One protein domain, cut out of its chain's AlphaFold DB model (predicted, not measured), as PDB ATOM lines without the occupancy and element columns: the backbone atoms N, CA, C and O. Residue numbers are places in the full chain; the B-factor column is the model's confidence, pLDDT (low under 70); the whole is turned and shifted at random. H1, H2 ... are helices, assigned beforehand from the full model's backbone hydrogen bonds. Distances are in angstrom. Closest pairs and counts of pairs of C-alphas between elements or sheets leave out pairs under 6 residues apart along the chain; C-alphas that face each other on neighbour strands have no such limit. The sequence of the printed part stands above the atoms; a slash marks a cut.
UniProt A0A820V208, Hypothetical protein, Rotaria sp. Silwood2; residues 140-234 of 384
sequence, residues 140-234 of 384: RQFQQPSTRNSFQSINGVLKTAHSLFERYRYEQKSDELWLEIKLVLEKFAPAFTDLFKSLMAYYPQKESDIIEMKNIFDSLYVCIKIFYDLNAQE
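AT A GLANCE: This is residues 140 to 234 of the 384 residues of the protein "Hypothetical protein" of Rotaria sp. Silwood2 (UniProt A0A820V208). Look for a rod of helices: H4, the longest, has H1 along one side and H3 folded back along another, while H2 lengthens one end. The printed part has 95 residues, with four named helices in the order H1, H2, H3, H4, all helix, only just compact, close to loose: radius of gyration of the C-alphas 14.4 A, spans 48 by 22 by 19 A.

IN THESE COORDINATES: Find C-alpha 210 at (-48.113, 39.137, -26.691); H4 runs 31.4 A to C-alpha 231 at (-47.637, 24.846, 1.248). H1 is residues 150 to 169, 28.7 A, with a kink of 33 degrees near residue 163; H2 is 175 to 187; H3 is 189 to 206, 26.0 A.

HOW THE PARTS SIT: H4 touches H1 at a shallow tilt of 25 degrees, the same way; their closest C-alphas, Glu 166 and Asp 229, are 5.3 A apart. H3 and H4 touch as a hairpin, closest C-alphas Lys 206 and Met 213, 6.0 A. H1 and H3 are apart; H2 and H1 are near each other. Backbone O i to N i+4 pairs are within hydrogen-bond range throughout H2 and H4, 13 of 16 in H1, 11 of 14 in H3.

THE WHOLE: The farthest C-alphas, Asp 175 and Ser 208, are 48.8 A apart. The printed part has no cut; residues 145 to 150 have pLDDT under 70.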
ATOM      1  N   ARG A 140     -44.202  46.037  -0.357       89.75
ATOM      2  CA  ARG A 140     -44.340  47.398  -0.898       89.75
ATOM      3  C   ARG A 140     -44.178  47.447  -2.414       89.75
ATOM      4  O   ARG A 140     -44.858  48.244  -3.054       89.75
ATOM      5  N   GLN A 141     -43.315  46.611  -2.993       86.69
ATOM      6  CA  GLN A 141     -43.119  46.563  -4.444       86.69
ATOM      7  C   GLN A 141     -44.344  45.997  -5.179       86.69
ATOM      8  O   GLN A 141     -44.650  46.454  -6.278       86.69
ATOM      9  N   PHE A 142     -45.099  45.076  -4.567       85.56
ATOM     10  CA  PHE A 142     -46.342  44.548  -5.151       85.56
ATOM     11  C   PHE A 142     -47.476  45.577  -5.193       85.56
ATOM     12  O   PHE A 142     -48.335  45.514  -6.066       85.56
ATOM     13  N   GLN A 143     -47.477  46.522  -4.253       79.19
ATOM     14  CA  GLN A 143     -48.527  47.532  -4.107       79.19
ATOM     15  C   GLN A 143     -48.300  48.778  -4.975       79.19
ATOM     16  O   GLN A 143     -49.153  49.668  -5.004       79.19
ATOM     17  N   GLN A 144     -47.163  48.884  -5.671       74.44
ATOM     18  CA  GLN A 144     -46.902  50.044  -6.519       74.44
ATOM     19  C   GLN A 144     -47.820  50.044  -7.755       74.44
ATOM     20  O   GLN A 144     -47.996  49.000  -8.384       74.44
ATOM     21  N   PRO A 145     -48.385  51.205  -8.149       60.00
ATOM     22  CA  PRO A 145     -49.262  51.299  -9.311       60.00
ATOM     23  C   PRO A 145     -48.595  50.758 -10.577       60.00
ATOM     24  O   PRO A 145     -47.427  51.054 -10.852       60.00
ATOM     25  N   SER A 146     -49.359  50.003 -11.366       54.12
ATOM     26  CA  SER A 146     -48.920  49.344 -12.596       54.12
ATOM     27  C   SER A 146     -48.430  50.361 -13.637       54.12
ATOM     28  O   SER A 146     -49.186  50.866 -14.462       54.12
ATOM     29  N   THR A 147     -47.141  50.687 -13.603       49.97
ATOM     30  CA  THR A 147     -46.436  51.340 -14.714       49.97
ATOM     31  C   THR A 147     -45.869  50.274 -15.652       49.97
ATOM     32  O   THR A 147     -45.762  49.108 -15.290       49.97
ATOM     33  N   ARG A 148     -45.458  50.644 -16.869       44.94
ATOM     34  CA  ARG A 148     -44.881  49.708 -17.859       44.94
ATOM     35  C   ARG A 148     -43.655  48.925 -17.343       44.94
ATOM     36  O   ARG A 148     -43.385  47.836 -17.831       44.94
ATOM     37  N   ASN A 149     -42.960  49.450 -16.329       53.06
ATOM     38  CA  ASN A 149     -41.823  48.804 -15.656       53.06
ATOM     39  C   ASN A 149     -42.235  47.967 -14.421       53.06
ATOM     40  O   ASN A 149     -41.382  47.380 -13.758       53.06
ATOM     41  N   SER A 150     -43.532  47.896 -14.105       68.62
ATOM     42  CA  SER A 150     -44.069  47.217 -12.922       68.62
ATOM     43  C   SER A 150     -43.922  45.699 -13.012       68.62
ATOM     44  O   SER A 150     -43.434  45.100 -12.063       68.62
ATOM     45  N   PHE A 151     -44.217  45.067 -14.155       76.62
ATOM     46  CA  PHE A 151     -44.123  43.601 -14.267       76.62
ATOM     47  C   PHE A 151     -42.694  43.074 -14.183       76.62
ATOM     48  O   PHE A 151     -42.468  42.033 -13.581       76.62
ATOM     49  N   GLN A 152     -41.717  43.798 -14.732       77.94
ATOM     50  CA  GLN A 152     -40.313  43.416 -14.590       77.94
ATOM     51  C   GLN A 152     -39.862  43.523 -13.127       77.94
ATOM     52  O   GLN A 152     -39.187  42.629 -12.622       77.94
ATOM     53  N   SER A 153     -40.264  44.591 -12.433       82.69
ATOM     54  CA  SER A 153     -40.010  44.759 -10.999       82.69
ATOM     55  C   SER A 153     -40.665  43.641 -10.175       82.69
ATOM     56  O   SER A 153     -39.977  42.948  -9.424       82.69
ATOM     57  N   ILE A 154     -41.963  43.401 -10.391       87.31
ATOM     58  CA  ILE A 154     -42.748  42.343  -9.739       87.31
ATOM     59  C   ILE A 154     -42.100  40.979  -9.973       87.31
ATOM     60  O   ILE A 154     -41.868  40.251  -9.013       87.31
ATOM     61  N   ASN A 155     -41.736  40.652 -11.215       87.31
ATOM     62  CA  ASN A 155     -41.054  39.402 -11.545       87.31
ATOM     63  C   ASN A 155     -39.722  39.254 -10.804       87.31
ATOM     64  O   ASN A 155     -39.421  38.168 -10.317       87.31
ATOM     65  N   GLY A 156     -38.930  40.324 -10.693       87.44
ATOM     66  CA  GLY A 156     -37.690  40.312  -9.917       87.44
ATOM     67  C   GLY A 156     -37.935  39.976  -8.446       87.44
ATOM     68  O   GLY A 156     -37.289  39.085  -7.899       87.44
ATOM     69  N   VAL A 157     -38.915  40.637  -7.826       91.62
ATOM     70  CA  VAL A 157     -39.286  40.403  -6.422       91.62
ATOM     71  C   VAL A 157     -39.838  38.993  -6.216       91.62
ATOM     72  O   VAL A 157     -39.412  38.312  -5.286       91.62
ATOM     73  N   LEU A 158     -40.723  38.522  -7.096       93.75
ATOM     74  CA  LEU A 158     -41.267  37.163  -7.052       93.75
ATOM     75  C   LEU A 158     -40.160  36.112  -7.191       93.75
ATOM     76  O   LEU A 158     -40.126  35.162  -6.418       93.75
ATOM     77  N   LYS A 159     -39.221  36.279  -8.132       90.88
ATOM     78  CA  LYS A 159     -38.092  35.350  -8.301       90.88
ATOM     79  C   LYS A 159     -37.225  35.296  -7.046       90.88
ATOM     80  O   LYS A 159     -36.867  34.209  -6.607       90.88
ATOM     81  N   THR A 160     -36.939  36.444  -6.436       91.19
ATOM     82  CA  THR A 160     -36.198  36.500  -5.170       91.19
ATOM     83  C   THR A 160     -36.962  35.840  -4.022       91.19
ATOM     84  O   THR A 160     -36.361  35.081  -3.266       91.19
ATOM     85  N   ALA A 161     -38.270  36.079  -3.904       94.38
ATOM     86  CA  ALA A 161     -39.112  35.431  -2.898       94.38
ATOM     87  C   ALA A 161     -39.120  33.905  -3.082       94.38
ATOM     88  O   ALA A 161     -38.841  33.169  -2.142       94.38
ATOM     89  N   HIS A 162     -39.330  33.429  -4.311       95.50
ATOM     90  CA  HIS A 162     -39.257  32.010  -4.645       95.50
ATOM     91  C   HIS A 162     -37.904  31.394  -4.260       95.50
ATOM     92  O   HIS A 162     -37.869  30.372  -3.591       95.50
ATOM     93  N   SER A 163     -36.780  32.024  -4.610       91.38
ATOM     94  CA  SER A 163     -35.448  31.512  -4.250       91.38
ATOM     95  C   SER A 163     -35.160  31.498  -2.742       91.38
ATOM     96  O   SER A 163     -34.270  30.771  -2.288       91.38
ATOM     97  N   LEU A 164     -35.875  32.308  -1.957       91.56
ATOM     98  CA  LEU A 164     -35.799  32.278  -0.498       91.56
ATOM     99  C   LEU A 164     -36.665  31.154   0.081       91.56
ATOM    100  O   LEU A 164     -36.216  30.457   0.988       91.56
ATOM    101  N   PHE A 165     -37.870  30.958  -0.457       95.12
ATOM    102  CA  PHE A 165     -38.867  30.024   0.073       95.12
ATOM    103  C   PHE A 165     -38.742  28.604  -0.488       95.12
ATOM    104  O   PHE A 165     -39.190  27.657   0.150       95.12
ATOM    105  N   GLU A 166     -38.075  28.404  -1.628       94.44
ATOM    106  CA  GLU A 166     -37.902  27.076  -2.236       94.44
ATOM    107  C   GLU A 166     -37.233  26.074  -1.288       94.44
ATOM    108  O   GLU A 166     -37.492  24.874  -1.390       94.44
ATOM    109  N   ARG A 167     -36.422  26.556  -0.332       91.81
ATOM    110  CA  ARG A 167     -35.771  25.710   0.677       91.81
ATOM    111  C   ARG A 167     -36.755  24.993   1.586       91.81
ATOM    112  O   ARG A 167     -36.499  23.861   1.993       91.81
ATOM    113  N   TYR A 168     -37.924  25.590   1.804       93.94
ATOM    114  CA  TYR A 168     -38.980  25.004   2.617       93.94
ATOM    115  C   TYR A 168     -39.483  23.682   2.038       93.94
ATOM    116  O   TYR A 168     -40.073  22.899   2.766       93.94
ATOM    117  N   ARG A 169     -39.233  23.371   0.761       93.06
ATOM    118  CA  ARG A 169     -39.633  22.086   0.167       93.06
ATOM    119  C   ARG A 169     -38.846  20.888   0.698       93.06
ATOM    120  O   ARG A 169     -39.329  19.766   0.607       93.06
ATOM    121  N   TYR A 170     -37.617  21.105   1.158       91.12
ATOM    122  CA  TYR A 170     -36.668  20.030   1.469       91.12
ATOM    123  C   TYR A 170     -35.976  20.189   2.824       91.12
ATOM    124  O   TYR A 170     -35.318  19.257   3.285       91.12
ATOM    125  N   GLU A 171     -36.121  21.340   3.476       89.88
ATOM    126  CA  GLU A 171     -35.597  21.565   4.818       89.88
ATOM    127  C   GLU A 171     -36.395  20.780   5.871       89.88
ATOM    128  O   GLU A 171     -37.615  20.615   5.776       89.88
ATOM    129  N   GLN A 172     -35.691  20.238   6.867       89.25
ATOM    130  CA  GLN A 172     -36.325  19.476   7.940       89.25
ATOM    131  C   GLN A 172     -37.071  20.414   8.891       89.25
ATOM    132  O   GLN A 172     -36.619  21.522   9.163       89.25
ATOM    133  N   LYS A 173     -38.197  19.940   9.434       89.06
ATOM    134  CA  LYS A 173     -38.989  20.697  10.409       89.06
ATOM    135  C   LYS A 173     -38.138  21.035  11.638       89.06
ATOM    136  O   LYS A 173     -37.634  20.132  12.304       89.06
ATOM    137  N   SER A 174     -38.027  22.325  11.940       91.94
ATOM    138  CA  SER A 174     -37.402  22.863  13.150       91.94
ATOM    139  C   SER A 174     -38.213  24.049  13.668       91.94
ATOM    140  O   SER A 174     -38.985  24.648  12.914       91.94
ATOM    141  N   ASP A 175     -38.054  24.390  14.946       90.50
ATOM    142  CA  ASP A 175     -38.762  25.528  15.542       90.50
ATOM    143  C   ASP A 175     -38.357  26.848  14.866       90.50
ATOM    144  O   ASP A 175     -39.201  27.711  14.629       90.50
ATOM    145  N   GLU A 176     -37.084  26.988  14.482       89.62
ATOM    146  CA  GLU A 176     -36.571  28.154  13.760       89.62
ATOM    147  C   GLU A 176     -37.225  28.296  12.381       89.62
ATOM    148  O   GLU A 176     -37.718  29.372  12.038       89.62
ATOM    149  N   LEU A 177     -37.296  27.198  11.618       90.69
ATOM    150  CA  LEU A 177     -37.954  27.176  10.312       90.69
ATOM    151  C   LEU A 177     -39.443  27.526  10.440       90.69
ATOM    152  O   LEU A 177     -39.975  28.297   9.643       90.69
ATOM    153  N   TRP A 178     -40.119  26.996  11.460       91.56
ATOM    154  CA  TRP A 178     -41.531  27.277  11.705       91.56
ATOM    155  C   TRP A 178     -41.804  28.736  12.060       91.56
ATOM    156  O   TRP A 178     -42.773  29.316  11.564       91.56
ATOM    157  N   LEU A 179     -40.961  29.346  12.896       92.69
ATOM    158  CA  LEU A 179     -41.061  30.769  13.225       92.69
ATOM    159  C   LEU A 179     -40.865  31.643  11.984       92.69
ATOM    160  O   LEU A 179     -41.613  32.605  11.788       92.69
ATOM    161  N   GLU A 180     -39.909  31.283  11.126       94.06
ATOM    162  CA  GLU A 180     -39.683  31.968   9.857       94.06
ATOM    163  C   GLU A 180     -40.897  31.847   8.927       94.06
ATOM    164  O   GLU A 180     -41.416  32.866   8.465       94.06
ATOM    165  N   ILE A 181     -41.401  30.629   8.696       94.75
ATOM    166  CA  ILE A 181     -42.580  30.389   7.852       94.75
ATOM    167  C   ILE A 181     -43.780  31.173   8.386       94.75
ATOM    168  O   ILE A 181     -44.467  31.837   7.612       94.75
ATOM    169  N   LYS A 182     -44.012  31.181   9.703       94.38
ATOM    170  CA  LYS A 182     -45.105  31.951  10.311       94.38
ATOM    171  C   LYS A 182     -44.977  33.452  10.034       94.38
ATOM    172  O   LYS A 182     -45.967  34.082   9.666       94.38
ATOM    173  N   LEU A 183     -43.774  34.015  10.160       95.50
ATOM    174  CA  LEU A 183     -43.514  35.420   9.839       95.50
ATOM    175  C   LEU A 183     -43.785  35.723   8.356       95.50
ATOM    176  O   LEU A 183     -44.373  36.758   8.032       95.50
ATOM    177  N   VAL A 184     -43.374  34.821   7.459       96.62
ATOM    178  CA  VAL A 184     -43.654  34.926   6.020       96.62
ATOM    179  C   VAL A 184     -45.157  34.889   5.763       96.62
ATOM    180  O   VAL A 184     -45.674  35.754   5.061       96.62
ATOM    181  N   LEU A 185     -45.883  33.947   6.359       96.00
ATOM    182  CA  LEU A 185     -47.329  33.828   6.188       96.00
ATOM    183  C   LEU A 185     -48.071  35.078   6.673       96.00
ATOM    184  O   LEU A 185     -48.939  35.577   5.964       96.00
ATOM    185  N   GLU A 186     -47.694  35.630   7.826       95.56
ATOM    186  CA  GLU A 186     -48.339  36.820   8.392       95.56
ATOM    187  C   GLU A 186     -48.110  38.076   7.537       95.56
ATOM    188  O   GLU A 186     -49.039  38.846   7.288       95.56
ATOM    189  N   LYS A 187     -46.875  38.295   7.065       94.69
ATOM    190  CA  LYS A 187     -46.504  39.539   6.373       94.69
ATOM    191  C   LYS A 187     -46.650  39.486   4.854       94.69
ATOM    192  O   LYS A 187     -46.984  40.496   4.241       94.69
ATOM    193  N   PHE A 188     -46.348  38.347   4.234       95.56
ATOM    194  CA  PHE A 188     -46.225  38.217   2.781       95.56
ATOM    195  C   PHE A 188     -47.477  37.621   2.133       95.56
ATOM    196  O   PHE A 188     -47.904  38.116   1.088       95.56
ATOM    197  N   ALA A 189     -48.083  36.591   2.736       96.38
ATOM    198  CA  ALA A 189     -49.152  35.826   2.088       96.38
ATOM    199  C   ALA A 189     -50.383  36.668   1.682       96.38
ATOM    200  O   ALA A 189     -50.837  36.498   0.548       96.38
ATOM    201  N   PRO A 190     -50.883  37.631   2.489       95.75
ATOM    202  CA  PRO A 190     -52.028  38.455   2.091       95.75
ATOM    203  C   PRO A 190     -51.761  39.287   0.831       95.75
ATOM    204  O   PRO A 190     -52.507  39.208  -0.147       95.75
ATOM    205  N   ALA A 191     -50.648  40.026   0.812       95.00
ATOM    206  CA  ALA A 191     -50.270  40.853  -0.333       95.00
ATOM    207  C   ALA A 191     -49.943  40.010  -1.574       95.00
ATOM    208  O   ALA A 191     -50.248  40.408  -2.698       95.00
ATOM    209  N   PHE A 192     -49.352  38.831  -1.374       96.06
ATOM    210  CA  PHE A 192     -49.107  37.864  -2.436       96.06
ATOM    211  C   PHE A 192     -50.410  37.356  -3.070       96.06
ATOM    212  O   PHE A 192     -50.523  37.312  -4.297       96.06
ATOM    213  N   THR A 193     -51.418  37.020  -2.263       96.44
ATOM    214  CA  THR A 193     -52.730  36.600  -2.770       96.44
ATOM    215  C   THR A 193     -53.420  37.717  -3.554       96.44
ATOM    216  O   THR A 193     -53.993  37.453  -4.613       96.44
ATOM    217  N   ASP A 194     -53.336  38.966  -3.097       94.75
ATOM    218  CA  ASP A 194     -53.918  40.107  -3.814       94.75
ATOM    219  C   ASP A 194     -53.195  40.409  -5.134       94.75
ATOM    220  O   ASP A 194     -53.842  40.714  -6.145       94.75
ATOM    221  N   LEU A 195     -51.869  40.243  -5.172       94.12
ATOM    222  CA  LEU A 195     -51.102  40.296  -6.415       94.12
ATOM    223  C   LEU A 195     -51.560  39.202  -7.387       94.12
ATOM    224  O   LEU A 195     -51.837  39.500  -8.548       94.12
ATOM    225  N   PHE A 196     -51.687  37.956  -6.923       95.81
ATOM    226  CA  PHE A 196     -52.145  36.844  -7.758       95.81
ATOM    227  C   PHE A 196     -53.537  37.111  -8.351       95.81
ATOM    228  O   PHE A 196     -53.720  36.980  -9.563       95.81
ATOM    229  N   LYS A 197     -54.495  37.580  -7.539       94.94
ATOM    230  CA  LYS A 197     -55.829  38.004  -8.009       94.94
ATOM    231  C   LYS A 197     -55.736  39.092  -9.080       94.94
ATOM    232  O   LYS A 197     -56.425  39.022 -10.095       94.94
ATOM    233  N   SER A 198     -54.874  40.084  -8.867       92.88
ATOM    234  CA  SER A 198     -54.686  41.199  -9.799       92.88
ATOM    235  C   SER A 198     -54.120  40.727 -11.142       92.88
ATOM    236  O   SER A 198     -54.627  41.123 -12.190       92.88
ATOM    237  N   LEU A 199     -53.130  39.827 -11.126       92.44
ATOM    238  CA  LEU A 199     -52.574  39.214 -12.337       92.44
ATOM    239  C   LEU A 199     -53.636  38.401 -13.092       92.44
ATOM    240  O   LEU A 199     -53.777  38.559 -14.307       92.44
ATOM    241  N   MET A 200     -54.427  37.598 -12.371       94.69
ATOM    242  CA  MET A 200     -55.525  36.807 -12.938       94.69
ATOM    243  C   MET A 200     -56.622  37.673 -13.571       94.69
ATOM    244  O   MET A 200     -57.174  37.306 -14.604       94.69
ATOM    245  N   ALA A 201     -56.927  38.835 -12.992       92.81
ATOM    246  CA  ALA A 201     -57.898  39.773 -13.553       92.81
ATOM    247  C   ALA A 201     -57.352  40.568 -14.756       92.81
ATOM    248  O   ALA A 201     -58.130  41.056 -15.582       92.81
ATOM    249  N   TYR A 202     -56.029  40.730 -14.850       90.06
ATOM    250  CA  TYR A 202     -55.387  41.595 -15.838       90.06
ATOM    251  C   TYR A 202     -55.028  40.877 -17.143       90.06
ATOM    252  O   TYR A 202     -55.252  41.444 -18.213       90.06
ATOM    253  N   TYR A 203     -54.527  39.634 -17.095       90.12
ATOM    254  CA  TYR A 203     -54.070  38.932 -18.307       90.12
ATOM    255  C   TYR A 203     -55.118  38.828 -19.437       90.12
ATOM    256  O   TYR A 203     -54.720  39.022 -20.589       90.12
ATOM    257  N   PRO A 204     -56.432  38.618 -19.182       90.38
ATOM    258  CA  PRO A 204     -57.418  38.516 -20.263       90.38
ATOM    259  C   PRO A 204     -57.600  39.841 -21.015       90.38
ATOM    260  O   PRO A 204     -58.007  39.871 -22.170       90.38
ATOM    261  N   GLN A 205     -57.278  40.969 -20.376       89.62
ATOM    262  CA  GLN A 205     -57.388  42.298 -20.984       89.62
ATOM    263  C   GLN A 205     -56.247  42.580 -21.971       89.62
ATOM    264  O   GLN A 205     -56.312  43.552 -22.725       89.62
ATOM    265  N   LYS A 206     -55.190  41.757 -21.954       87.69
ATOM    266  CA  LYS A 206     -53.951  41.936 -22.722       87.69
ATOM    267  C   LYS A 206     -53.722  40.847 -23.764       87.69
ATOM    268  O   LYS A 206     -52.599  40.665 -24.216       87.69
ATOM    269  N   GLU A 207     -54.789  40.188 -24.215       82.81
ATOM    270  CA  GLU A 207     -54.723  39.169 -25.275       82.81
ATOM    271  C   GLU A 207     -54.072  39.642 -26.579       82.81
ATOM    272  O   GLU A 207     -53.421  38.860 -27.268       82.81
ATOM    273  N   SER A 208     -54.170  40.933 -26.894       85.75
ATOM    274  CA  SER A 208     -53.548  41.516 -28.084       85.75
ATOM    275  C   SER A 208     -52.073  41.904 -27.912       85.75
ATOM    276  O   SER A 208     -51.386  42.073 -28.921       85.75
ATOM    277  N   ASP A 209     -51.562  42.037 -26.682       89.25
ATOM    278  CA  ASP A 209     -50.158  42.371 -26.402       89.25
ATOM    279  C   ASP A 209     -49.401  41.116 -25.950       89.25
ATOM    280  O   ASP A 209     -49.330  40.784 -24.768       89.25
ATOM    281  N   ILE A 210     -48.817  40.407 -26.921       87.38
ATOM    282  CA  ILE A 210     -48.113  39.137 -26.691       87.38
ATOM    283  C   ILE A 210     -46.948  39.304 -25.703       87.38
ATOM    284  O   ILE A 210     -46.677  38.395 -24.918       87.38
ATOM    285  N   ILE A 211     -46.246  40.442 -25.730       87.06
ATOM    286  CA  ILE A 211     -45.087  40.677 -24.859       87.06
ATOM    287  C   ILE A 211     -45.563  40.869 -23.421       87.06
ATOM    288  O   ILE A 211     -45.044  40.230 -22.506       87.06
ATOM    289  N   GLU A 212     -46.570  41.720 -23.216       87.00
ATOM    290  CA  GLU A 212     -47.144  41.933 -21.888       87.00
ATOM    291  C   GLU A 212     -47.788  40.648 -21.352       87.00
ATOM    292  O   GLU A 212     -47.571  40.296 -20.195       87.00
ATOM    293  N   MET A 213     -48.474  39.881 -22.205       89.19
ATOM    294  CA  MET A 213     -49.022  38.575 -21.843       89.19
ATOM    295  C   MET A 213     -47.933  37.603 -21.376       89.19
ATOM    296  O   MET A 213     -48.082  37.010 -20.309       89.19
ATOM    297  N   LYS A 214     -46.824  37.457 -22.116       89.31
ATOM    298  CA  LYS A 214     -45.705  36.592 -21.697       89.31
ATOM    299  C   LYS A 214     -45.159  37.006 -20.326       89.31
ATOM    300  O   LYS A 214     -45.031  36.154 -19.455       89.31
ATOM    301  N   ASN A 215     -44.974  38.307 -20.087       88.69
ATOM    302  CA  ASN A 215     -44.503  38.822 -18.795       88.69
ATOM    303  C   ASN A 215     -45.465  38.522 -17.628       88.69
ATOM    304  O   ASN A 215     -45.018  38.248 -16.508       88.69
ATOM    305  N   ILE A 216     -46.779  38.587 -17.872       91.31
ATOM    306  CA  ILE A 216     -47.796  38.238 -16.870       91.31
ATOM    307  C   ILE A 216     -47.768  36.734 -16.591       91.31
ATOM    308  O   ILE A 216     -47.803  36.333 -15.430       91.31
ATOM    309  N   PHE A 217     -47.657  35.898 -17.626       93.56
ATOM    310  CA  PHE A 217     -47.552  34.448 -17.461       93.56
ATOM    311  C   PHE A 217     -46.246  34.028 -16.770       93.56
ATOM    312  O   PHE A 217     -46.280  33.107 -15.960       93.56
ATOM    313  N   ASP A 218     -45.140  34.748 -16.977       92.25
ATOM    314  CA  ASP A 218     -43.921  34.595 -16.173       92.25
ATOM    315  C   ASP A 218     -44.175  34.910 -14.691       92.25
ATOM    316  O   ASP A 218     -43.737  34.166 -13.812       92.25
ATOM    317  N   SER A 219     -44.942  35.967 -14.400       93.56
ATOM    318  CA  SER A 219     -45.309  36.315 -13.018       93.56
ATOM    319  C   SER A 219     -46.189  35.234 -12.392       93.56
ATOM    320  O   SER A 219     -45.938  34.807 -11.265       93.56
ATOM    321  N   LEU A 220     -47.201  34.759 -13.124       96.06
ATOM    322  CA  LEU A 220     -48.102  33.694 -12.682       96.06
ATOM    323  C   LEU A 220     -47.348  32.383 -12.451       96.06
ATOM    324  O   LEU A 220     -47.565  31.739 -11.428       96.06
ATOM    325  N   TYR A 221     -46.428  32.024 -13.350       96.50
ATOM    326  CA  TYR A 221     -45.552  30.865 -13.201       96.50
ATOM    327  C   TYR A 221     -44.810  30.910 -11.863       96.50
ATOM    328  O   TYR A 221     -44.908  29.973 -11.073       96.50
ATOM    329  N   VAL A 222     -44.133  32.022 -11.558       96.38
ATOM    330  CA  VAL A 222     -43.407  32.162 -10.288       96.38
ATOM    331  C   VAL A 222     -44.364  32.202  -9.093       96.38
ATOM    332  O   VAL A 222     -44.058  31.605  -8.063       96.38
ATOM    333  N   CYS A 223     -45.546  32.815  -9.218       97.75
ATOM    334  CA  CYS A 223     -46.559  32.783  -8.160       97.75
ATOM    335  C   CYS A 223     -46.977  31.349  -7.814       97.75
ATOM    336  O   CYS A 223     -47.065  31.008  -6.640       97.75
ATOM    337  N   ILE A 224     -47.192  30.485  -8.806       98.44
ATOM    338  CA  ILE A 224     -47.576  29.087  -8.557       98.44
ATOM    339  C   ILE A 224     -46.434  28.329  -7.863       98.44
ATOM    340  O   ILE A 224     -46.686  27.538  -6.955       98.44
ATOM    341  N   LYS A 225     -45.170  28.620  -8.202       98.06
ATOM    342  CA  LYS A 225     -44.017  28.053  -7.480       98.06
ATOM    343  C   LYS A 225     -43.973  28.494  -6.020       98.06
ATOM    344  O   LYS A 225     -43.750  27.647  -5.163       98.06
ATOM    345  N   ILE A 226     -44.215  29.776  -5.742       98.12
ATOM    346  CA  ILE A 226     -44.280  30.309  -4.370       98.12
ATOM    347  C   ILE A 226     -45.452  29.695  -3.606       98.12
ATOM    348  O   ILE A 226     -45.303  29.330  -2.445       98.12
ATOM    349  N   PHE A 227     -46.609  29.533  -4.253       98.44
ATOM    350  CA  PHE A 227     -47.740  28.824  -3.665       98.44
ATOM    351  C   PHE A 227     -47.324  27.409  -3.239       98.44
ATOM    352  O   PHE A 227     -47.574  27.026  -2.101       98.44
ATOM    353  N   TYR A 228     -46.625  26.666  -4.101       97.94
ATOM    354  CA  TYR A 228     -46.069  25.364  -3.734       97.94
ATOM    355  C   TYR A 228     -45.094  25.468  -2.551       97.94
ATOM    356  O   TYR A 228     -45.229  24.712  -1.594       97.94
ATOM    357  N   ASP A 229     -44.138  26.408  -2.592       97.62
ATOM    358  CA  ASP A 229     -43.122  26.607  -1.542       97.62
ATOM    359  C   ASP A 229     -43.758  26.769  -0.158       97.62
ATOM    360  O   ASP A 229     -43.368  26.101   0.798       97.62
ATOM    361  N   LEU A 230     -44.766  27.638  -0.070       97.38
ATOM    362  CA  LEU A 230     -45.420  28.005   1.184       97.38
ATOM    363  C   LEU A 230     -46.388  26.938   1.708       97.38
ATOM    364  O   LEU A 230     -46.779  27.004   2.868       97.38
ATOM    365  N   ASN A 231     -46.758  25.959   0.879       97.06
ATOM    366  CA  ASN A 231     -47.637  24.846   1.248       97.06
ATOM    367  C   ASN A 231     -46.884  23.509   1.364       97.06
ATOM    368  O   ASN A 231     -47.505  22.469   1.580       97.06
ATOM    369  N   ALA A 232     -45.558  23.492   1.193       95.12
ATOM    370  CA  ALA A 232     -44.784  22.251   1.139       95.12
ATOM    371  C   ALA A 232     -44.654  21.543   2.502       95.12
ATOM    372  O   ALA A 232     -44.570  20.318   2.547       95.12
ATOM    373  N   GLN A 233     -44.630  22.300   3.605       93.25
ATOM    374  CA  GLN A 233     -44.419  21.770   4.963       93.25
ATOM    375  C   GLN A 233     -45.719  21.360   5.668       93.25
ATOM    376  O   GLN A 233     -45.755  20.345   6.375       93.25
ATOM    377  N   GLU A 234     -46.752  22.182   5.504       93.38
ATOM    378  CA  GLU A 234     -48.115  22.024   6.017       93.38
ATOM    379  C   GLU A 234     -49.038  22.965   5.237       93.38
ATOM    380  O   GLU A 234     -48.545  23.845   4.526       93.38
TER     381      GLU A 234